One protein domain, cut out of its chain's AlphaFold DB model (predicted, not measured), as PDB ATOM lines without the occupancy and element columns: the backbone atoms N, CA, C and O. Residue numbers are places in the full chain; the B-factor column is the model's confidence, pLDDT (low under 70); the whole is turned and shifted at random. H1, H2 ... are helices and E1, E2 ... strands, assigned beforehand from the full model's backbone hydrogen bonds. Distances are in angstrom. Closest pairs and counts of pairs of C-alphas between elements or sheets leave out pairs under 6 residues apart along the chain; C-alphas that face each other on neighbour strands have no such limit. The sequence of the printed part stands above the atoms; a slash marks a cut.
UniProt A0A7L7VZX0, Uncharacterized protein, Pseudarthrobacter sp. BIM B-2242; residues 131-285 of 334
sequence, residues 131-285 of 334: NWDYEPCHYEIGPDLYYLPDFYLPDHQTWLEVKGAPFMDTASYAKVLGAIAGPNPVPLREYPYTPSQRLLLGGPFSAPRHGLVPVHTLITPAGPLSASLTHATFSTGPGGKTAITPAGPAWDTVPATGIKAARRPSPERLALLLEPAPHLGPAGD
ATOM      1  N   ASN A 131     -56.253 -16.986  43.427       91.31
ATOM      2  CA  ASN A 131     -56.392 -15.821  44.300       91.31
ATOM      3  C   ASN A 131     -55.022 -15.142  44.488       91.31
ATOM      4  O   ASN A 131     -53.976 -15.791  44.411       91.31
ATOM      5  N   TRP A 132     -55.023 -13.830  44.710       92.81
ATOM      6  CA  TRP A 132     -53.819 -13.016  44.845       92.81
ATOM      7  C   TRP A 132     -54.049 -11.819  45.776       92.81
ATOM      8  O   TRP A 132     -55.112 -11.202  45.755       92.81
ATOM      9  N   ASP A 133     -53.040 -11.441  46.562       92.12
ATOM     10  CA  ASP A 133     -53.017 -10.151  47.266       92.12
ATOM     11  C   ASP A 133     -51.778  -9.346  46.860       92.12
ATOM     12  O   ASP A 133     -50.657  -9.851  46.896       92.12
ATOM     13  N   TYR A 134     -52.007  -8.105  46.431       94.38
ATOM     14  CA  TYR A 134     -51.004  -7.217  45.835       94.38
ATOM     15  C   TYR A 134     -50.436  -6.229  46.859       94.38
ATOM     16  O   TYR A 134     -51.216  -5.554  47.542       94.38
ATOM     17  N   GLU A 135     -49.101  -6.152  46.904       93.38
ATOM     18  CA  GLU A 135     -48.254  -5.381  47.830       93.38
ATOM     19  C   GLU A 135     -48.681  -5.450  49.314       93.38
ATOM     20  O   GLU A 135     -48.920  -4.422  49.953       93.38
ATOM     21  N   PRO A 136     -48.787  -6.657  49.902       85.69
ATOM     22  CA  PRO A 136     -49.523  -6.857  51.151       85.69
ATOM     23  C   PRO A 136     -48.853  -6.277  52.412       85.69
ATOM     24  O   PRO A 136     -49.560  -5.929  53.361       85.69
ATOM     25  N   CYS A 137     -47.515  -6.212  52.465       89.38
ATOM     26  CA  CYS A 137     -46.715  -5.459  53.447       89.38
ATOM     27  C   CYS A 137     -45.207  -5.544  53.128       89.38
ATOM     28  O   CYS A 137     -44.771  -6.378  52.335       89.38
ATOM     29  N   HIS A 138     -44.409  -4.673  53.757       93.56
ATOM     30  CA  HIS A 138     -42.945  -4.759  53.734       93.56
ATOM     31  C   HIS A 138     -42.438  -5.769  54.776       93.56
ATOM     32  O   HIS A 138     -43.013  -5.884  55.858       93.56
ATOM     33  N   TYR A 139     -41.313  -6.414  54.475       95.06
ATOM     34  CA  TYR A 139     -40.599  -7.352  55.339       95.06
ATOM     35  C   TYR A 139     -39.121  -6.971  55.453       95.06
ATOM     36  O   TYR A 139     -38.522  -6.500  54.485       95.06
ATOM     37  N   GLU A 140     -38.511  -7.217  56.607       95.31
ATOM     38  CA  GLU A 140     -37.056  -7.196  56.785       95.31
ATOM     39  C   GLU A 140     -36.508  -8.600  56.491       95.31
ATOM     40  O   GLU A 140     -36.874  -9.550  57.179       95.31
ATOM     41  N   ILE A 141     -35.663  -8.753  55.465       94.88
ATOM     42  CA  ILE A 141     -35.126 -10.062  55.027       94.88
ATOM     43  C   ILE A 141     -33.629 -10.253  55.340       94.88
ATOM     44  O   ILE A 141     -32.977 -11.188  54.870       94.88
ATOM     45  N   GLY A 142     -33.069  -9.338  56.127       90.25
ATOM     46  CA  GLY A 142     -31.672  -9.288  56.550       90.25
ATOM     47  C   GLY A 142     -31.301  -7.872  57.016       90.25
ATOM     48  O   GLY A 142     -32.110  -6.960  56.836       90.25
ATOM     49  N   PRO A 143     -30.091  -7.662  57.571       86.31
ATOM     50  CA  PRO A 143     -29.678  -6.372  58.126       86.31
ATOM     51  C   PRO A 143     -29.831  -5.221  57.121       86.31
ATOM     52  O   PRO A 143     -29.262  -5.267  56.029       86.31
ATOM     53  N   ASP A 144     -30.646  -4.223  57.481       85.50
ATOM     54  CA  ASP A 144     -31.052  -3.074  56.650       85.50
ATOM     55  C   ASP A 144     -31.661  -3.432  55.268       85.50
ATOM     56  O   ASP A 144     -31.820  -2.575  54.388       85.50
ATOM     57  N   LEU A 145     -32.036  -4.698  55.049       89.00
ATOM     58  CA  LEU A 145     -32.509  -5.217  53.768       89.00
ATOM     59  C   LEU A 145     -34.025  -5.432  53.785       89.00
ATOM     60  O   LEU A 145     -34.526  -6.535  53.982       89.00
ATOM     61  N   TYR A 146     -34.763  -4.363  53.499       93.62
ATOM     62  CA  TYR A 146     -36.221  -4.408  53.377       93.62
ATOM     63  C   TYR A 146     -36.678  -4.860  51.988       93.62
ATOM     64  O   TYR A 146     -36.136  -4.422  50.966       93.62
ATOM     65  N   TYR A 147     -37.719  -5.684  51.927       95.62
ATOM     66  CA  TYR A 147     -38.321  -6.206  50.705       95.62
ATOM     67  C   TYR A 147     -39.850  -6.081  50.747       95.62
ATOM     68  O   TYR A 147     -40.474  -6.256  51.789       95.62
ATOM     69  N   LEU A 148     -40.443  -5.745  49.604       96.25
ATOM     70  CA  LEU A 148     -41.881  -5.718  49.361       96.25
ATOM     71  C   LEU A 148     -42.098  -6.571  48.105       96.25
ATOM     72  O   LEU A 148     -41.719  -6.106  47.030       96.25
ATOM     73  N   PRO A 149     -42.607  -7.807  48.233       95.94
ATOM     74  CA  PRO A 149     -42.987  -8.625  47.087       95.94
ATOM     75  C   PRO A 149     -44.258  -8.078  46.431       95.94
ATOM     76  O   PRO A 149     -45.165  -7.603  47.122       95.94
ATOM     77  N   ASP A 150     -44.338  -8.187  45.104       97.38
ATOM     78  CA  ASP A 150     -45.457  -7.642  44.333       97.38
ATOM     79  C   ASP A 150     -46.782  -8.379  44.644       97.38
ATOM     80  O   ASP A 150     -47.807  -7.730  44.852       97.38
ATOM     81  N   PHE A 151     -46.780  -9.718  44.745       96.94
ATOM     82  CA  PHE A 151     -47.987 -10.533  44.987       96.94
ATOM     83  C   PHE A 151     -47.766 -11.709  45.959       96.94
ATOM     84  O   PHE A 151     -46.756 -12.406  45.880       96.94
ATOM     85  N   TYR A 152     -48.767 -12.012  46.792       96.19
ATOM     86  CA  TYR A 152     -48.923 -13.302  47.487       96.19
ATOM     87  C   TYR A 152     -50.007 -14.155  46.820       96.19
ATOM     88  O   TYR A 152     -51.091 -13.639  46.554       96.19
ATOM     89  N   LEU A 153     -49.753 -15.450  46.600       95.19
ATOM     90  CA  LEU A 153     -50.702 -16.408  46.017       95.19
ATOM     91  C   LEU A 153     -51.136 -17.442  47.083       95.19
ATOM     92  O   LEU A 153     -50.467 -18.474  47.224       95.19
ATOM     93  N   PRO A 154     -52.222 -17.202  47.851       91.69
ATOM     94  CA  PRO A 154     -52.596 -18.024  49.008       91.69
ATOM     95  C   PRO A 154     -52.895 -19.484  48.662       91.69
ATOM     96  O   PRO A 154     -52.357 -20.379  49.308       91.69
ATOM     97  N   ASP A 155     -53.630 -19.753  47.572       90.50
ATOM     98  CA  ASP A 155     -53.943 -21.131  47.136       90.50
ATOM     99  C   ASP A 155     -52.683 -21.973  46.821       90.50
ATOM    100  O   ASP A 155     -52.774 -23.184  46.632       90.50
ATOM    101  N   HIS A 156     -51.517 -21.322  46.720       93.56
ATOM    102  CA  HIS A 156     -50.228 -21.899  46.347       93.56
ATOM    103  C   HIS A 156     -49.136 -21.699  47.416       93.56
ATOM    104  O   HIS A 156     -48.008 -22.153  47.203       93.56
ATOM    105  N   GLN A 157     -49.420 -20.982  48.514       94.75
ATOM    106  CA  GLN A 157     -48.450 -20.570  49.546       94.75
ATOM    107  C   GLN A 157     -47.155 -19.940  48.978       94.75
ATOM    108  O   GLN A 157     -46.060 -20.081  49.532       94.75
ATOM    109  N   THR A 158     -47.279 -19.267  47.830       96.50
ATOM    110  CA  THR A 158     -46.166 -18.859  46.962       96.50
ATOM    111  C   THR A 158     -46.165 -17.345  46.776       96.50
ATOM    112  O   THR A 158     -47.199 -16.748  46.478       96.50
ATOM    113  N   TRP A 159     -44.999 -16.720  46.918       98.00
ATOM    114  CA  TRP A 159     -44.784 -15.322  46.545       98.00
ATOM    115  C   TRP A 159     -44.579 -15.186  45.031       98.00
ATOM    116  O   TRP A 159     -44.083 -16.105  44.384       98.00
ATOM    117  N   LEU A 160     -44.933 -14.042  44.454       98.38
ATOM    118  CA  LEU A 160     -44.700 -13.718  43.047       98.38
ATOM    119  C   LEU A 160     -44.106 -12.306  42.943       98.38
ATOM    120  O   LEU A 160     -44.730 -11.325  43.346       98.38
ATOM    121  N   GLU A 161     -42.899 -12.220  42.386       98.38
ATOM    122  CA  GLU A 161     -42.223 -10.968  42.017       98.38
ATOM    123  C   GLU A 161     -42.346 -10.785  40.503       98.38
ATOM    124  O   GLU A 161     -41.961 -11.670  39.739       98.38
ATOM    125  N   VAL A 162     -42.817  -9.627  40.050       98.00
ATOM    126  CA  VAL A 162     -43.002  -9.317  38.631       98.00
ATOM    127  C   VAL A 162     -41.881  -8.405  38.133       98.00
ATOM    128  O   VAL A 162     -41.817  -7.232  38.500       98.00
ATOM    129  N   LYS A 163     -40.989  -8.909  37.265       94.75
ATOM    130  CA  LYS A 163     -39.819  -8.161  36.756       94.75
ATOM    131  C   LYS A 163     -39.616  -8.316  35.253       94.75
ATOM    132  O   LYS A 163     -39.377  -9.404  34.749       94.75
ATOM    133  N   GLY A 164     -39.577  -7.187  34.547       93.88
ATOM    134  CA  GLY A 164     -38.936  -7.102  33.234       93.88
ATOM    135  C   GLY A 164     -37.421  -6.942  33.377       93.88
ATOM    136  O   GLY A 164     -36.961  -6.263  34.301       93.88
ATOM    137  N   ALA A 165     -36.641  -7.505  32.448       92.69
ATOM    138  CA  ALA A 165     -35.178  -7.536  32.530       92.69
ATOM    139  C   ALA A 165     -34.508  -6.191  32.910       92.69
ATOM    140  O   ALA A 165     -33.642  -6.218  33.788       92.69
ATOM    141  N   PRO A 166     -34.896  -5.003  32.378       91.38
ATOM    142  CA  PRO A 166     -34.305  -3.710  32.760       91.38
ATOM    143  C   PRO A 166     -34.382  -3.350  34.253       91.38
ATOM    144  O   PRO A 166     -33.581  -2.538  34.714       91.38
ATOM    145  N   PHE A 167     -35.320  -3.943  34.997       92.31
ATOM    146  CA  PHE A 167     -35.549  -3.690  36.422       92.31
ATOM    147  C   PHE A 167     -34.939  -4.759  37.340       92.31
ATOM    148  O   PHE A 167     -34.911  -4.570  38.552       92.31
ATOM    149  N   MET A 168     -34.408  -5.851  36.782       95.19
ATOM    150  CA  MET A 168     -33.627  -6.834  37.531       95.19
ATOM    151  C   MET A 168     -32.157  -6.380  37.591       95.19
ATOM    152  O   MET A 168     -31.373  -6.589  36.657       95.19
ATOM    153  N   ASP A 169     -31.798  -5.693  38.677       94.56
ATOM    154  CA  ASP A 169     -30.424  -5.291  39.008       94.56
ATOM    155  C   ASP A 169     -29.827  -6.139  40.153       94.56
ATOM    156  O   ASP A 169     -30.421  -7.124  40.591       94.56
ATOM    157  N   THR A 170     -28.622  -5.800  40.629       95.56
ATOM    158  CA  THR A 170     -27.952  -6.554  41.708       95.56
ATOM    159  C   THR A 170     -28.640  -6.439  43.065       95.56
ATOM    160  O   THR A 170     -28.437  -7.307  43.911       95.56
ATOM    161  N   ALA A 171     -29.445  -5.397  43.292       95.06
ATOM    162  CA  ALA A 171     -30.229  -5.236  44.507       95.06
ATOM    163  C   ALA A 171     -31.529  -6.041  44.426       95.06
ATOM    164  O   ALA A 171     -31.835  -6.764  45.370       95.06
ATOM    165  N   SER A 172     -32.258  -5.972  43.309       95.69
ATOM    166  CA  SER A 172     -33.452  -6.802  43.093       95.69
ATOM    167  C   SER A 172     -33.117  -8.292  43.112       95.69
ATOM    168  O   SER A 172     -33.785  -9.050  43.808       95.69
ATOM    169  N   TYR A 173     -32.039  -8.703  42.434       96.31
ATOM    170  CA  TYR A 173     -31.645 -10.111  42.380       96.31
ATOM    171  C   TYR A 173     -31.241 -10.662  43.755       96.31
ATOM    172  O   TYR A 173     -31.686 -11.736  44.144       96.31
ATOM    173  N   ALA A 174     -30.475  -9.899  44.544       96.00
ATOM    174  CA  ALA A 174     -30.128 -10.303  45.907       96.00
ATOM    175  C   ALA A 174     -31.352 -10.367  46.842       96.00
ATOM    176  O   ALA A 174     -31.406 -11.239  47.709       96.00
ATOM    177  N   LYS A 175     -32.354  -9.491  46.647       96.94
ATOM    178  CA  LYS A 175     -33.603  -9.511  47.425       96.94
ATOM    179  C   LYS A 175     -34.458 -10.742  47.140       96.94
ATOM    180  O   LYS A 175     -34.821 -11.410  48.096       96.94
ATOM    181  N   VAL A 176     -34.750 -11.079  45.879       97.38
ATOM    182  CA  VAL A 176     -35.627 -12.234  45.570       97.38
ATOM    183  C   VAL A 176     -35.035 -13.572  46.023       97.38
ATOM    184  O   VAL A 176     -35.780 -14.467  46.408       97.38
ATOM    185  N   LEU A 177     -33.702 -13.695  46.042       97.31
ATOM    186  CA  LEU A 177     -33.020 -14.865  46.604       97.31
ATOM    187  C   LEU A 177     -33.069 -14.862  48.138       97.31
ATOM    188  O   LEU A 177     -33.492 -15.844  48.749       97.31
ATOM    189  N   GLY A 178     -32.675 -13.745  48.764       96.56
ATOM    190  CA  GLY A 178     -32.655 -13.603  50.222       96.56
ATOM    191  C   GLY A 178     -34.036 -13.705  50.871       96.56
ATOM    192  O   GLY A 178     -34.154 -14.217  51.979       96.56
ATOM    193  N   ALA A 179     -35.087 -13.310  50.154       96.88
ATOM    194  CA  ALA A 179     -36.468 -13.429  50.595       96.88
ATOM    195  C   ALA A 179     -36.920 -14.882  50.802       96.88
ATOM    196  O   ALA A 179     -37.821 -15.100  51.598       96.88
ATOM    197  N   ILE A 180     -36.325 -15.870  50.126       97.12
ATOM    198  CA  ILE A 180     -36.732 -17.280  50.251       97.12
ATOM    199  C   ILE A 180     -35.694 -18.133  50.979       97.12
ATOM    200  O   ILE A 180     -36.068 -19.007  51.755       97.12
ATOM    201  N   ALA A 181     -34.401 -17.883  50.771       96.94
ATOM    202  CA  ALA A 181     -33.338 -18.703  51.357       96.94
ATOM    203  C   ALA A 181     -32.228 -17.893  52.047       96.94
ATOM    204  O   ALA A 181     -31.130 -18.405  52.255       96.94
ATOM    205  N   GLY A 182     -32.489 -16.625  52.378       95.56
ATOM    206  CA  GLY A 182     -31.569 -15.769  53.126       95.56
ATOM    207  C   GLY A 182     -31.678 -15.911  54.649       95.56
ATOM    208  O   GLY A 182     -32.313 -16.841  55.144       95.56
ATOM    209  N   PRO A 183     -31.055 -14.989  55.410       93.88
ATOM    210  CA  PRO A 183     -31.009 -15.057  56.873       93.88
ATOM    211  C   PRO A 183     -32.377 -14.935  57.557       93.88
ATOM    212  O   PRO A 183     -32.563 -15.503  58.629       93.88
ATOM    213  N   ASN A 184     -33.321 -14.204  56.953       95.88
ATOM    214  CA  ASN A 184     -34.697 -14.087  57.431       95.88
ATOM    215  C   ASN A 184     -35.675 -14.156  56.239       95.88
ATOM    216  O   ASN A 184     -35.993 -13.119  55.657       95.88
ATOM    217  N   PRO A 185     -36.109 -15.354  55.807       96.12
ATOM    218  CA  PRO A 185     -37.036 -15.478  54.685       96.12
ATOM    219  C   PRO A 185     -38.401 -14.843  54.985       96.12
ATOM    220  O   PRO A 185     -38.851 -14.823  56.131       96.12
ATOM    221  N   VAL A 186     -39.095 -14.358  53.952       96.56
ATOM    222  CA  VAL A 186     -40.447 -13.807  54.103       96.56
ATOM    223  C   VAL A 186     -41.419 -14.898  54.573       96.56
ATOM    224  O   VAL A 186     -41.379 -16.021  54.064       96.56
ATOM    225  N   PRO A 187     -42.315 -14.606  55.529       95.94
ATOM    226  CA  PRO A 187     -43.303 -15.572  55.989       95.94
ATOM    227  C   PRO A 187     -44.374 -15.834  54.919       95.94
ATOM    228  O   PRO A 187     -44.494 -15.114  53.925       95.94
ATOM    229  N   LEU A 188     -45.209 -16.846  55.140       94.50
ATOM    230  CA  LEU A 188     -46.542 -16.913  54.544       94.50
ATOM    231  C   LEU A 188     -47.368 -15.706  55.009       94.50
ATOM    232  O   LEU A 188     -47.240 -15.256  56.149       94.50
ATOM    233  N   ARG A 189     -48.244 -15.176  54.147       90.06
ATOM    234  CA  ARG A 189     -49.077 -14.008  54.500       90.06
ATOM    235  C   ARG A 189     -50.270 -14.360  55.402       90.06
ATOM    236  O   ARG A 189     -50.928 -13.450  55.912       90.06
ATOM    237  N   GLU A 190     -50.509 -15.653  55.616       87.25
ATOM    238  CA  GLU A 190     -51.571 -16.256  56.428       87.25
ATOM    239  C   GLU A 190     -51.006 -17.211  57.495       87.25
ATOM    240  O   GLU A 190     -49.846 -17.618  57.427       87.25
ATOM    241  N   TYR A 191     -51.837 -17.600  58.467       85.00
ATOM    242  CA  TYR A 191     -51.474 -18.582  59.496       85.00
ATOM    243  C   TYR A 191     -51.025 -19.916  58.856       85.00
ATOM    244  O   TYR A 191     -51.724 -20.411  57.973       85.00
ATOM    245  N   PRO A 192     -49.906 -20.535  59.291       91.69
ATOM    246  CA  PRO A 192     -49.158 -20.281  60.531       91.69
ATOM    247  C   PRO A 192     -48.070 -19.191  60.466       91.69
ATOM    248  O   PRO A 192     -47.303 -19.068  61.415       91.69
ATOM    249  N   TYR A 193     -47.987 -18.397  59.391       92.12
ATOM    250  CA  TYR A 193     -46.952 -17.368  59.175       92.12
ATOM    251  C   TYR A 193     -45.508 -17.912  59.207       92.12
ATOM    252  O   TYR A 193     -44.558 -17.183  59.488       92.12
ATOM    253  N   THR A 194     -45.325 -19.201  58.910       94.38
ATOM    254  CA  THR A 194     -44.006 -19.835  58.772       94.38
ATOM    255  C   THR A 194     -43.238 -19.275  57.567       94.38
ATOM    256  O   THR A 194     -43.866 -18.758  56.645       94.38
ATOM    257  N   PRO A 195     -41.896 -19.391  57.520       95.06
ATOM    258  CA  PRO A 195     -41.097 -19.014  56.350       95.06
ATOM    259  C   PRO A 195     -41.636 -19.624  55.047       95.06
ATOM    260  O   PRO A 195     -41.770 -20.847  54.938       95.06
ATOM    261  N   SER A 196     -41.932 -18.789  54.050       92.25
ATOM    262  CA  SER A 196     -42.354 -19.258  52.731       92.25
ATOM    263  C   SER A 196     -41.183 -19.915  52.005       92.25
ATOM    264  O   SER A 196     -40.053 -19.433  52.036       92.25
ATOM    265  N   GLN A 197     -41.466 -21.027  51.334       94.69
ATOM    266  CA  GLN A 197     -40.465 -21.854  50.656       94.69
ATOM    267  C   GLN A 197     -40.410 -21.593  49.140       94.69
ATOM    268  O   GLN A 197     -39.710 -22.310  48.426       94.69
ATOM    269  N   ARG A 198     -41.209 -20.646  48.619       97.50
ATOM    270  CA  ARG A 198     -41.485 -20.502  47.179       97.50
ATOM    271  C   ARG A 198     -41.662 -19.040  46.762       97.50
ATOM    272  O   ARG A 198     -42.577 -18.371  47.241       97.50
ATOM    273  N   LEU A 199     -40.867 -18.591  45.790       98.38
ATOM    274  CA  LEU A 199     -41.109 -17.353  45.036       98.38
ATOM    275  C   LEU A 199     -41.049 -17.630  43.533       98.38
ATOM    276  O   LEU A 199     -40.071 -18.188  43.045       98.38
ATOM    277  N   LEU A 200     -42.081 -17.236  42.793       98.62
ATOM    278  CA  LEU A 200     -42.130 -17.299  41.335       98.62
ATOM    279  C   LEU A 200     -41.685 -15.955  40.733       98.62
ATOM    280  O   LEU A 200     -42.095 -14.895  41.207       98.62
ATOM    281  N   LEU A 201     -40.870 -15.989  39.678       98.50
ATOM    282  CA  LEU A 201     -40.512 -14.807  38.892       98.50
ATOM    283  C   LEU A 201     -41.475 -14.638  37.710       98.50
ATOM    284  O   LEU A 201     -41.426 -15.379  36.728       98.50
ATOM    285  N   GLY A 202     -42.337 -13.627  37.806       97.69
ATOM    286  CA  GLY A 202     -43.251 -13.204  36.755       97.69
ATOM    287  C   GLY A 202     -42.565 -12.283  35.750       97.69
ATOM    288  O   GLY A 202     -42.519 -11.065  35.928       97.69
ATOM    289  N   GLY A 203     -42.011 -12.857  34.687       96.50
ATOM    290  CA  GLY A 203     -41.358 -12.083  33.633       96.50
ATOM    291  C   GLY A 203     -42.310 -11.382  32.653       96.50
ATOM    292  O   GLY A 203     -43.533 -11.380  32.841       96.50
ATOM    293  N   PRO A 204     -41.757 -10.768  31.591       95.88
ATOM    294  CA  PRO A 204     -42.502 -10.299  30.425       95.88
ATOM    295  C   PRO A 204     -43.370 -11.392  29.784       95.88
ATOM    296  O   PRO A 204     -42.986 -12.558  29.726       95.88
ATOM    297  N   PHE A 205     -44.528 -11.001  29.245       94.25
ATOM    298  CA  PHE A 205     -45.336 -11.889  28.407       94.25
ATOM    299  C   PHE A 205     -44.784 -11.904  26.975       94.25
ATOM    300  O   PHE A 205     -44.617 -10.844  26.368       94.25
ATOM    301  N   SER A 206     -44.546 -13.098  26.431       91.38
ATOM    302  CA  SER A 206     -44.197 -13.318  25.019       91.38
ATOM    303  C   SER A 206     -45.407 -13.789  24.210       91.38
ATOM    304  O   SER A 206     -46.364 -14.308  24.777       91.38
ATOM    305  N   ALA A 207     -45.358 -13.653  22.880       89.00
ATOM    306  CA  ALA A 207     -46.395 -14.205  22.009       89.00
ATOM    307  C   ALA A 207     -46.460 -15.743  22.162       89.00
ATOM    308  O   ALA A 207     -45.459 -16.413  21.869       89.00
ATOM    309  N   PRO A 208     -47.584 -16.320  22.628       85.62
ATOM    310  CA  PRO A 208     -47.673 -17.754  22.869       85.62
ATOM    311  C   PRO A 208     -47.780 -18.538  21.556       85.62
ATOM    312  O   PRO A 208     -48.122 -18.000  20.503       85.62
ATOM    313  N   ARG A 209     -47.476 -19.838  21.613       87.06
ATOM    314  CA  ARG A 209     -47.537 -20.760  20.468       87.06
ATOM    315  C   ARG A 209     -48.344 -21.991  20.862       87.06
ATOM    316  O   ARG A 209     -48.130 -22.524  21.948       87.06
ATOM    317  N   HIS A 210     -49.264 -22.430  20.004       84.00
ATOM    318  CA  HIS A 210     -50.085 -23.612  20.279       84.00
ATOM    319  C   HIS A 210     -49.207 -24.841  20.559       84.00
ATOM    320  O   HIS A 210     -48.164 -25.022  19.930       84.00
ATOM    321  N   GLY A 211     -49.618 -25.659  21.528       83.94
ATOM    322  CA  GLY A 211     -48.843 -26.810  22.001       83.94
ATOM    323  C   GLY A 211     -47.655 -26.475  22.914       83.94
ATOM    324  O   GLY A 211     -47.024 -27.405  23.412       83.94
ATOM    325  N   LEU A 212     -47.350 -25.195  23.177       88.12
ATOM    326  CA  LEU A 212     -46.327 -24.782  24.145       88.12
ATOM    327  C   LEU A 212     -46.947 -24.097  25.371       88.12
ATOM    328  O   LEU A 212     -47.830 -23.249  25.242       88.12
ATOM    329  N   VAL A 213     -46.436 -24.420  26.562       88.50
ATOM    330  CA  VAL A 213     -46.811 -23.782  27.833       88.50
ATOM    331  C   VAL A 213     -45.764 -22.755  28.281       88.50
ATOM    332  O   VAL A 213     -44.562 -23.027  28.182       88.50
ATOM    333  N   PRO A 214     -46.184 -21.589  28.810       92.31
ATOM    334  CA  PRO A 214     -45.282 -20.631  29.443       92.31
ATOM    335  C   PRO A 214     -44.509 -21.253  30.610       92.31
ATOM    336  O   PRO A 214     -45.072 -21.987  31.424       92.31
ATOM    337  N   VAL A 215     -43.225 -20.915  30.699       94.44
ATOM    338  CA  VAL A 215     -42.313 -21.337  31.767       94.44
ATOM    339  C   VAL A 215     -41.874 -20.106  32.554       94.44
ATOM    340  O   VAL A 215     -41.719 -19.018  32.001       94.44
ATOM    341  N   HIS A 216     -41.666 -20.282  33.856       96.94
ATOM    342  CA  HIS A 216     -41.225 -19.246  34.787       96.94
ATOM    343  C   HIS A 216     -40.151 -19.811  35.722       96.94
ATOM    344  O   HIS A 216     -40.100 -21.020  35.951       96.94
ATOM    345  N   THR A 217     -39.297 -18.959  36.293       98.44
ATOM    346  CA  THR A 217     -38.349 -19.408  37.327       98.44
ATOM    347  C   THR A 217     -39.037 -19.449  38.685       98.44
ATOM    348  O   THR A 217     -39.545 -18.437  39.164       98.44
ATOM    349  N   LEU A 218     -39.015 -20.615  39.323       98.62
ATOM    350  CA  LEU A 218     -39.362 -20.822  40.722       98.62
ATOM    351  C   LEU A 218     -38.074 -20.854  41.557       98.62
ATOM    352  O   LEU A 218     -37.149 -21.613  41.269       98.62
ATOM    353  N   ILE A 219     -38.041 -20.031  42.601       98.62
ATOM    354  CA  ILE A 219     -36.980 -19.956  43.603       98.62
ATOM    355  C   ILE A 219     -37.438 -20.726  44.845       98.62
ATOM    356  O   ILE A 219     -38.518 -20.450  45.377       98.62
ATOM    357  N   THR A 220     -36.617 -21.664  45.316       98.56
ATOM    358  CA  THR A 220     -36.831 -22.432  46.560       98.56
ATOM    359  C   THR A 220     -35.521 -22.557  47.346       98.56
ATOM    360  O   THR A 220     -34.453 -22.407  46.753       98.56
ATOM    361  N   PRO A 221     -35.528 -22.859  48.656       98.19
ATOM    362  CA  PRO A 221     -34.291 -23.148  49.382       98.19
ATOM    363  C   PRO A 221     -33.582 -24.402  48.850       98.19
ATOM    364  O   PRO A 221     -34.228 -25.375  48.469       98.19
ATOM    365  N   ALA A 222     -32.248 -24.366  48.843       97.69
ATOM    366  CA  ALA A 222     -31.355 -25.482  48.503       97.69
ATOM    367  C   ALA A 222     -30.437 -25.894  49.672       97.69
ATOM    368  O   ALA A 222     -29.706 -26.876  49.580       97.69
ATOM    369  N   GLY A 223     -30.451 -25.131  50.767       95.75
ATOM    370  CA  GLY A 223     -29.599 -25.322  51.937       95.75
ATOM    371  C   GLY A 223     -29.376 -24.000  52.682       95.75
ATOM    372  O   GLY A 223     -29.976 -22.984  52.320       95.75
ATOM    373  N   PRO A 224     -28.513 -23.980  53.713       96.00
ATOM    374  CA  PRO A 224     -28.195 -22.766  54.457       96.00
ATOM    375  C   PRO A 224     -27.669 -21.657  53.536       96.00
ATOM    376  O   PRO A 224     -26.642 -21.822  52.879       96.00
ATOM    377  N   LEU A 225     -28.373 -20.522  53.496       96.12
ATOM    378  CA  LEU A 225     -28.040 -19.357  52.665       96.12
ATOM    379  C   LEU A 225     -27.891 -19.666  51.160       96.12
ATOM    380  O   LEU A 225     -27.112 -19.002  50.471       96.12
ATOM    381  N   SER A 226     -28.639 -20.644  50.631       97.88
ATOM    382  CA  SER A 226     -28.612 -21.010  49.209       97.88
ATOM    383  C   SER A 226     -30.000 -21.291  48.631       97.88
ATOM    384  O   SER A 226     -30.823 -21.957  49.258       97.88
ATOM    385  N   ALA A 227     -30.245 -20.798  47.414       98.19
ATOM    386  CA  ALA A 227     -31.490 -20.962  46.672       98.19
ATOM    387  C   ALA A 227     -31.289 -21.794  45.396       98.19
ATOM    388  O   ALA A 227     -30.380 -21.527  44.609       98.19
ATOM    389  N   SER A 228     -32.191 -22.748  45.176       98.44
ATOM    390  CA  SER A 228     -32.387 -23.469  43.918       98.44
ATOM    391  C   SER A 228     -33.180 -22.596  42.951       98.44
ATOM    392  O   SER A 228     -34.167 -21.970  43.344       98.44
ATOM    393  N   LEU A 229     -32.776 -22.596  41.682       98.56
ATOM    394  CA  LEU A 229     -33.498 -21.983  40.573       98.56
ATOM    395  C   LEU A 229     -33.997 -23.097  39.654       98.56
ATOM    396  O   LEU A 229     -33.211 -23.797  39.017       98.56
ATOM    397  N   THR A 230     -35.313 -23.270  39.609       98.31
ATOM    398  CA  THR A 230     -35.974 -24.382  38.919       98.31
ATOM    399  C   THR A 230     -37.010 -23.818  37.955       98.31
ATOM    400  O   THR A 230     -37.699 -22.853  38.281       98.31
ATOM    401  N   HIS A 231     -37.156 -24.393  36.762       97.62
ATOM    402  CA  HIS A 231     -38.275 -24.028  35.891       97.62
ATOM    403  C   HIS A 231     -39.599 -24.508  36.496       97.62
ATOM    404  O   HIS A 231     -39.653 -25.557  37.134       97.62
ATOM    405  N   ALA A 232     -40.678 -23.760  36.291       96.44
ATOM    406  CA  ALA A 232     -42.026 -24.136  36.694       96.44
ATOM    407  C   ALA A 232     -43.059 -23.669  35.664       96.44
ATOM    408  O   ALA A 232     -42.869 -22.650  34.997       96.44
ATOM    409  N   THR A 233     -44.161 -24.404  35.561       94.81
ATOM    410  CA  THR A 233     -45.293 -24.103  34.676       94.81
ATOM    411  C   THR A 233     -46.581 -23.950  35.482       94.81
ATOM    412  O   THR A 233     -46.743 -24.531  36.560       94.81
ATOM    413  N   PHE A 234     -47.521 -23.172  34.943       94.00
ATOM    414  CA  PHE A 234     -48.923 -23.254  35.346       94.00
ATOM    415  C   PHE A 234     -49.578 -24.443  34.633       94.00
ATOM    416  O   PHE A 234     -49.281 -24.715  33.471       94.00
ATOM    417  N   SER A 235     -50.456 -25.158  35.334       90.88
ATOM    418  CA  SER A 235     -51.128 -26.367  34.835       90.88
ATOM    419  C   SER A 235     -52.506 -26.529  35.474       90.88
ATOM    420  O   SER A 235     -52.712 -26.089  36.609       90.88
ATOM    421  N   THR A 236     -53.457 -27.154  34.780       88.12
ATOM    422  CA  THR A 236     -54.730 -27.567  35.385       88.12
ATOM    423  C   THR A 236     -54.510 -28.804  36.263       88.12
ATOM    424  O   THR A 236     -54.201 -29.890  35.780       88.12
ATOM    425  N   GLY A 237     -54.653 -28.629  37.577       83.00
ATOM    426  CA  GLY A 237     -54.537 -29.672  38.593       83.00
ATOM    427  C   GLY A 237     -55.885 -30.285  39.011       83.00
ATOM    428  O   GLY A 237     -56.926 -30.031  38.391       83.00
ATOM    429  N   PRO A 238     -55.892 -31.102  40.084       78.75
ATOM    430  CA  PRO A 238     -57.085 -31.802  40.557       78.75
ATOM    431  C   PRO A 238     -58.283 -30.875  40.807       78.75
ATOM    432  O   PRO A 238     -58.159 -29.798  41.393       78.75
ATOM    433  N   GLY A 239     -59.467 -31.304  40.359       81.31
ATOM    434  CA  GLY A 239     -60.704 -30.526  40.488       81.31
ATOM    435  C   GLY A 239     -60.756 -29.254  39.631       81.31
ATOM    436  O   GLY A 239     -61.535 -28.356  39.941       81.31
ATOM    437  N   GLY A 240     -59.919 -29.133  38.592       83.31
ATOM    438  CA  GLY A 240     -59.901 -27.974  37.689       83.31
ATOM    439  C   GLY A 240     -59.241 -26.718  38.278       83.31
ATOM    440  O   GLY A 240     -59.252 -25.655  37.649       83.31
ATOM    441  N   LYS A 241     -58.657 -26.818  39.479       87.25
ATOM    442  CA  LYS A 241     -57.859 -25.743  40.076       87.25
ATOM    443  C   LYS A 241     -56.512 -25.645  39.371       87.25
ATOM    444  O   LYS A 241     -55.875 -26.657  39.106       87.25
ATOM    445  N   THR A 242     -56.051 -24.429  39.107       92.88
ATOM    446  CA  THR A 242     -54.683 -24.203  38.636       92.88
ATOM    447  C   THR A 242     -53.668 -24.583  39.716       92.88
ATOM    448  O   THR A 242     -53.909 -24.349  40.899       92.88
ATOM    449  N   ALA A 243     -52.538 -25.148  39.290       93.38
ATOM    450  CA  ALA A 243     -51.372 -25.459  40.105       93.38
ATOM    451  C   ALA A 243     -50.085 -24.901  39.466       93.38
ATOM    452  O   ALA A 243     -49.979 -24.810  38.239       93.38
ATOM    453  N   ILE A 244     -49.095 -24.572  40.305       95.00
ATOM    454  CA  ILE A 244     -47.733 -24.176  39.901       95.00
ATOM    455  C   ILE A 244     -46.785 -25.345  40.188       95.00
ATOM    456  O   ILE A 244     -46.482 -25.629  41.356       95.00
ATOM    457  N   THR A 245     -46.291 -25.987  39.134       92.19
ATOM    458  CA  THR A 245     -45.572 -27.269  39.202       92.19
ATOM    459  C   THR A 245     -44.132 -27.109  38.698       92.19
ATOM    460  O   THR A 245     -43.944 -26.516  37.634       92.19
ATOM    461  N   PRO A 246     -43.100 -27.611  39.409       94.31
ATOM    462  CA  PRO A 246     -41.734 -27.662  38.888       94.31
ATOM    463  C   PRO A 246     -41.646 -28.486  37.596       94.31
ATOM    464  O   PRO A 246     -42.192 -29.583  37.507       94.31
ATOM    465  N   ALA A 247     -40.941 -27.958  36.601       92.06
ATOM    466  CA  ALA A 247     -40.872 -28.468  35.237       92.06
ATOM    467  C   ALA A 247     -39.448 -28.944  34.895       92.06
ATOM    468  O   ALA A 247     -38.823 -28.453  33.955       92.06
ATOM    469  N   GLY A 248     -38.931 -29.883  35.692       91.81
ATOM    470  CA  GLY A 248     -37.579 -30.437  35.574       91.81
ATOM    471  C   GLY A 248     -36.719 -30.225  36.829       91.81
ATOM    472  O   GLY A 248     -37.231 -29.770  37.855       91.81
ATOM    473  N   PRO A 249     -35.420 -30.576  36.773       95.56
ATOM    474  CA  PRO A 249     -34.472 -30.318  37.853       95.56
ATOM    475  C   PRO A 249     -34.153 -28.821  37.989       95.56
ATOM    476  O   PRO A 249     -34.480 -28.009  37.119       95.56
ATOM    477  N   ALA A 250     -33.466 -28.462  39.076       97.38
ATOM    478  CA  ALA A 250     -32.833 -27.153  39.208       97.38
ATOM    479  C   ALA A 250     -31.843 -26.924  38.053       97.38
ATOM    480  O   ALA A 250     -31.038 -27.804  37.745       97.38
ATOM    481  N   TRP A 251     -31.898 -25.749  37.426       97.31
ATOM    482  CA  TRP A 251     -30.955 -25.348  36.379       97.31
ATOM    483  C   TRP A 251     -29.760 -24.559  36.933       97.31
ATOM    484  O   TRP A 251     -28.748 -24.433  36.246       97.31
ATOM    485  N   ASP A 252     -29.854 -24.055  38.168       98.12
ATOM    486  CA  ASP A 252     -28.745 -23.460  38.921       98.12
ATOM    487  C   ASP A 252     -29.045 -23.444  40.435       98.12
ATOM    488  O   ASP A 252     -30.208 -23.459  40.845       98.12
ATOM    489  N   THR A 253     -28.002 -23.354  41.261       98.12
ATOM    490  CA  THR A 253     -28.079 -23.226  42.724       98.12
ATOM    491  C   THR A 253     -27.130 -22.124  43.179       98.12
ATOM    492  O   THR A 253     -25.916 -22.216  43.000       98.12
ATOM    493  N   VAL A 254     -27.671 -21.065  43.785       97.12
ATOM    494  CA  VAL A 254     -26.938 -19.817  44.052       97.12
ATOM    495  C   VAL A 254     -26.893 -19.429  45.530       97.12
ATOM    496  O   VAL A 254     -27.779 -19.813  46.297       97.12
ATOM    497  N   PRO A 255     -25.902 -18.621  45.960       97.06
ATOM    498  CA  PRO A 255     -25.915 -17.986  47.273       97.06
ATOM    499  C   PRO A 255     -27.089 -17.008  47.418       97.06
ATOM    500  O   PRO A 255     -27.283 -16.119  46.590       97.06
ATOM    501  N   ALA A 256     -27.835 -17.141  48.509       96.06
ATOM    502  CA  ALA A 256     -29.025 -16.358  48.841       96.06
ATOM    503  C   ALA A 256     -28.792 -15.404  50.029       96.06
ATOM    504  O   ALA A 256     -29.717 -15.036  50.742       96.06
ATOM    505  N   THR A 257     -27.552 -14.970  50.254       93.56
ATOM    506  CA  THR A 257     -27.120 -14.204  51.443       93.56
ATOM    507  C   THR A 257     -27.748 -12.810  51.609       93.56
ATOM    508  O   THR A 257     -27.425 -12.114  52.566       93.56
ATOM    509  N   GLY A 258     -28.573 -12.345  50.663       90.62
ATOM    510  CA  GLY A 258     -29.071 -10.962  50.589       90.62
ATOM    511  C   GLY A 258     -28.012  -9.925  50.169       90.62
ATOM    512  O   GLY A 258     -28.347  -8.773  49.880       90.62
ATOM    513  N   ILE A 259     -26.736 -10.317  50.081       92.50
ATOM    514  CA  ILE A 259     -25.629  -9.433  49.705       92.50
ATOM    515  C   ILE A 259     -25.633  -9.212  48.187       92.50
ATOM    516  O   ILE A 259     -25.712 -10.145  47.389       92.50
ATOM    517  N   LYS A 260     -25.518  -7.948  47.775       93.00
ATOM    518  CA  LYS A 260     -25.530  -7.545  46.363       93.00
ATOM    519  C   LYS A 260     -24.235  -7.976  45.674       93.00
ATOM    520  O   LYS A 260     -23.151  -7.567  46.084       93.00
ATOM    521  N   ALA A 261     -24.349  -8.735  44.588       90.69
ATOM    522  CA  ALA A 261     -23.202  -9.081  43.752       90.69
ATOM    523  C   ALA A 261     -22.547  -7.824  43.140       90.69
ATOM    524  O   ALA A 261     -23.225  -6.854  42.798       90.69
ATOM    525  N   ALA A 262     -21.226  -7.862  42.934       91.44
ATOM    526  CA  ALA A 262     -20.464  -6.748  42.353       91.44
ATOM    527  C   ALA A 262     -20.779  -6.478  40.864       91.44
ATOM    528  O   ALA A 262     -20.412  -5.432  40.328       91.44
ATOM    529  N   ARG A 263     -21.445  -7.417  40.181       92.06
ATOM    530  CA  ARG A 263     -21.898  -7.300  38.788       92.06
ATOM    531  C   ARG A 263     -23.339  -7.785  38.672       92.06
ATOM    532  O   ARG A 263     -23.737  -8.722  39.358       92.06
ATOM    533  N   ARG A 264     -24.107  -7.143  37.789       92.62
ATOM    534  CA  ARG A 264     -25.465  -7.564  37.407       92.62
ATOM    535  C   ARG A 264     -25.415  -8.939  36.715       92.62
ATOM    536  O   ARG A 264     -24.424  -9.196  36.030       92.62
ATOM    537  N   PRO A 265     -26.462  -9.780  36.839       94.19
ATOM    538  CA  PRO A 265     -26.666 -10.917  35.941       94.19
ATOM    539  C   PRO A 265     -26.462 -10.529  34.468       94.19
ATOM    540  O   PRO A 265     -26.812  -9.416  34.060       94.19
ATOM    541  N   SER A 266     -25.874 -11.433  33.683       95.62
ATOM    542  CA  SER A 266     -25.663 -11.222  32.248       95.62
ATOM    543  C   SER A 266     -27.000 -11.232  31.480       95.62
ATOM    544  O   SER A 266     -28.001 -11.703  32.027       95.62
ATOM    545  N   PRO A 267     -27.062 -10.723  30.234       95.50
ATOM    546  CA  PRO A 267     -28.295 -10.732  29.439       95.50
ATOM    547  C   PRO A 267     -28.901 -12.134  29.282       95.50
ATOM    548  O   PRO A 267     -30.107 -12.302  29.425       95.50
ATOM    549  N   GLU A 268     -28.057 -13.145  29.083       95.31
ATOM    550  CA  GLU A 268     -28.444 -14.549  28.908       95.31
ATOM    551  C   GLU A 268     -29.026 -15.110  30.212       95.31
ATOM    552  O   GLU A 268     -30.054 -15.784  30.213       95.31
ATOM    553  N   ARG A 269     -28.422 -14.755  31.356       95.56
ATOM    554  CA  ARG A 269     -28.940 -15.121  32.677       95.56
ATOM    555  C   ARG A 269     -30.253 -14.408  33.005       95.56
ATOM    556  O   ARG A 269     -31.107 -14.995  33.659       95.56
ATOM    557  N   LEU A 270     -30.433 -13.160  32.569       96.56
ATOM    558  CA  LEU A 270     -31.706 -12.446  32.715       96.56
ATOM    559  C   LEU A 270     -32.811 -13.075  31.860       96.56
ATOM    560  O   LEU A 270     -33.935 -13.179  32.346       96.56
ATOM    561  N   ALA A 271     -32.484 -13.543  30.651       94.88
ATOM    562  CA  ALA A 271     -33.406 -14.316  29.827       94.88
ATOM    563  C   ALA A 271     -33.811 -15.626  30.526       94.88
ATOM    564  O   ALA A 271     -34.996 -15.848  30.719       94.88
ATOM    565  N   LEU A 272     -32.868 -16.434  31.028       95.38
ATOM    566  CA  LEU A 272     -33.204 -17.655  31.787       95.38
ATOM    567  C   LEU A 272     -34.063 -17.378  33.039       95.38
ATOM    568  O   LEU A 272     -34.987 -18.128  33.338       95.38
ATOM    569  N   LEU A 273     -33.796 -16.287  33.764       96.44
ATOM    570  CA  LEU A 273     -34.548 -15.935  34.975       96.44
ATOM    571  C   LEU A 273     -35.998 -15.507  34.697       96.44
ATOM    572  O   LEU A 273     -36.878 -15.825  35.495       96.44
ATOM    573  N   LEU A 274     -36.234 -14.742  33.627       96.94
ATOM    574  CA  LEU A 274     -37.482 -13.989  33.423       96.94
ATOM    575  C   LEU A 274     -38.234 -14.388  32.148       96.94
ATOM    576  O   LEU A 274     -39.458 -14.365  32.125       96.94
ATOM    577  N   GLU A 275     -37.514 -14.761  31.098       95.12
ATOM    578  CA  GLU A 275     -38.043 -15.089  29.771       95.12
ATOM    579  C   GLU A 275     -37.546 -16.488  29.319       95.12
ATOM    580  O   GLU A 275     -37.024 -16.619  28.207       95.12
ATOM    581  N   PRO A 276     -37.633 -17.543  30.170       94.69
ATOM    582  CA  PRO A 276     -37.153 -18.875  29.816       94.69
ATOM    583  C   PRO A 276     -37.974 -19.469  28.666       94.69
ATOM    584  O   PRO A 276     -39.152 -19.156  28.476       94.69
ATOM    585  N   ALA A 277     -37.344 -20.357  27.895       92.44
ATOM    586  CA  ALA A 277     -37.984 -20.981  26.744       92.44
ATOM    587  C   ALA A 277     -39.225 -21.798  27.169       92.44
ATOM    588  O   ALA A 277     -39.135 -22.592  28.108       92.44
ATOM    589  N   PRO A 278     -40.376 -21.643  26.487       92.19
ATOM    590  CA  PRO A 278     -41.583 -22.392  26.814       92.19
ATOM    591  C   PRO A 278     -41.410 -23.883  26.491       92.19
ATOM    592  O   PRO A 278     -40.773 -24.251  25.503       92.19
ATOM    593  N   HIS A 279     -41.996 -24.745  27.319       89.00
ATOM    594  CA  HIS A 279     -41.940 -26.201  27.157       89.00
ATOM    595  C   HIS A 279     -43.120 -26.712  26.316       89.00
ATOM    596  O   HIS A 279     -44.122 -26.017  26.160       89.00
ATOM    597  N   LEU A 280     -43.035 -27.947  25.807       86.31
ATOM    598  CA  LEU A 280     -44.201 -28.647  25.250       86.31
ATOM    599  C   LEU A 280     -45.267 -28.829  26.341       86.31
ATOM    600  O   LEU A 280     -44.963 -29.283  27.445       86.31
ATOM    601  N   GLY A 281     -46.505 -28.447  26.034       74.12
ATOM    602  CA  GLY A 281     -47.644 -28.580  26.938       74.12
ATOM    603  C   GLY A 281     -48.290 -29.968  26.889       74.12
ATOM    604  O   GLY A 281     -48.172 -30.664  25.877       74.12
ATOM    605  N   PRO A 282     -49.025 -30.372  27.941       70.56
ATOM    606  CA  PRO A 282     -49.957 -31.488  27.832       70.56
ATOM    607  C   PRO A 282     -51.052 -31.138  26.811       70.56
ATOM    608  O   PRO A 282     -51.607 -30.038  26.831       70.56
ATOM    609  N   ALA A 283     -51.365 -32.067  25.910       61.78
ATOM    610  CA  ALA A 283     -52.382 -31.843  24.887       61.78
ATOM    611  C   ALA A 283     -53.769 -31.628  25.526       61.78
ATOM    612  O   ALA A 283     -54.223 -32.455  26.315       61.78
ATOM    613  N   GLY A 284     -54.442 -30.531  25.161       60.19
ATOM    614  CA  GLY A 284     -55.812 -30.218  25.581       60.19
ATOM    615  C   GLY A 284     -55.971 -29.253  26.765       60.19
ATOM    616  O   GLY A 284     -57.096 -28.832  27.021       60.19
ATOM    617  N   ASP A 285     -54.902 -28.832  27.461       67.69
ATOM    618  CA  ASP A 285     -54.992 -27.766  28.485       67.69
ATOM    619  C   ASP A 285     -54.875 -26.360  27.858       67.69
ATOM    620  O   ASP A 285     -54.013 -25.545  28.203       67.69
TER     621      ASP A 285
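What this domain is: This is residues 131 to 285 of the 334 residues of an uncharacterized protein of Pseudarthrobacter sp. BIM B-2242 (UniProt A0A7L7VZX0). One strongly twisted, curled sheet of six strands has H1 packed on one face, while H2 only grazes the sheet with its residues 272 to 274. Long stretches without named elements, among them residues 131 to 150 and 182 to 198, run round this body. The 155 printed residues hold E1, E2, H1, E3, E4, E5, E6 and H2 in chain order, six strands and two helices; the sheet order is E1 E2 E3 E4 E5 E6, mixed. The class is mixed, helices and strands, with 66 residues, under half, in named elements. The whole is compact, with a radius of gyration of the C-alphas of 15.2 A and spans of 48 by 38 by 27 A.

Where its parts are: Find C-alpha 151 at (-47.987, -10.533, 44.987), where E1, residues 151 to 153, begins. E2 is residues 158 to 162, 13.1 A, and E3 residues 199 to 202, 9.5 A. E4, residues 215 to 223, covers 24.2 A, and E5, residues 226 to 236, covers 30.3 A and bends by 51 degrees at residue 231. E6, residues 242 to 255, covers 30.7 A and bends by 82 degrees at residue 249. H1, residues 170 to 181, covers 16.4 A. H2, residues 267 to 274, covers 10.5 A and ends at C-alpha 274, (-37.482, -13.989, 33.423).

How they stand to each other: Start in the sheet at E2 and E3, parallel neighbours; look at N 200 and O 159, 2.8 A apart and within hydrogen-bond range. E2, H1 and E3 form a strand-helix-strand unit, two parallel strands with a helix between, and its crossover is right-handed. E1 and E2 are an antiparallel hairpin, with N 160 and O 151 at 2.8 A. E3 E4 E5 E6 is a meander, each strand the antiparallel neighbour of the one before: see N 201 and O 217 at 2.8 A, N 218 and O 230 at 2.8 A, and N 247 and O 231 at 2.8 A. H1 is on one face of the sheet, giving two layers, a sheet and a helix; it touches E4, where the closest C-alphas, those of Ala 181 and Pro 221, are 5.0 A apart. H2 touches E4 too, its closest C-alphas being those of Thr 217 and Leu 273, 5.7 A. H1 and H2 are apart. In H2 every O i to N i+4 pair is within hydrogen-bond range, in H1 7 of 8.

The domain as a whole: The C-alphas of Asp 144 and Gly 284, the two farthest apart, are 48.1 A from each other. The printed part has no cut. The links H1 to E3, E3 to E4 and E6 to H2 are long. Mean pLDDT of the printed part is 93.0; residues 283 to 285 are under 70.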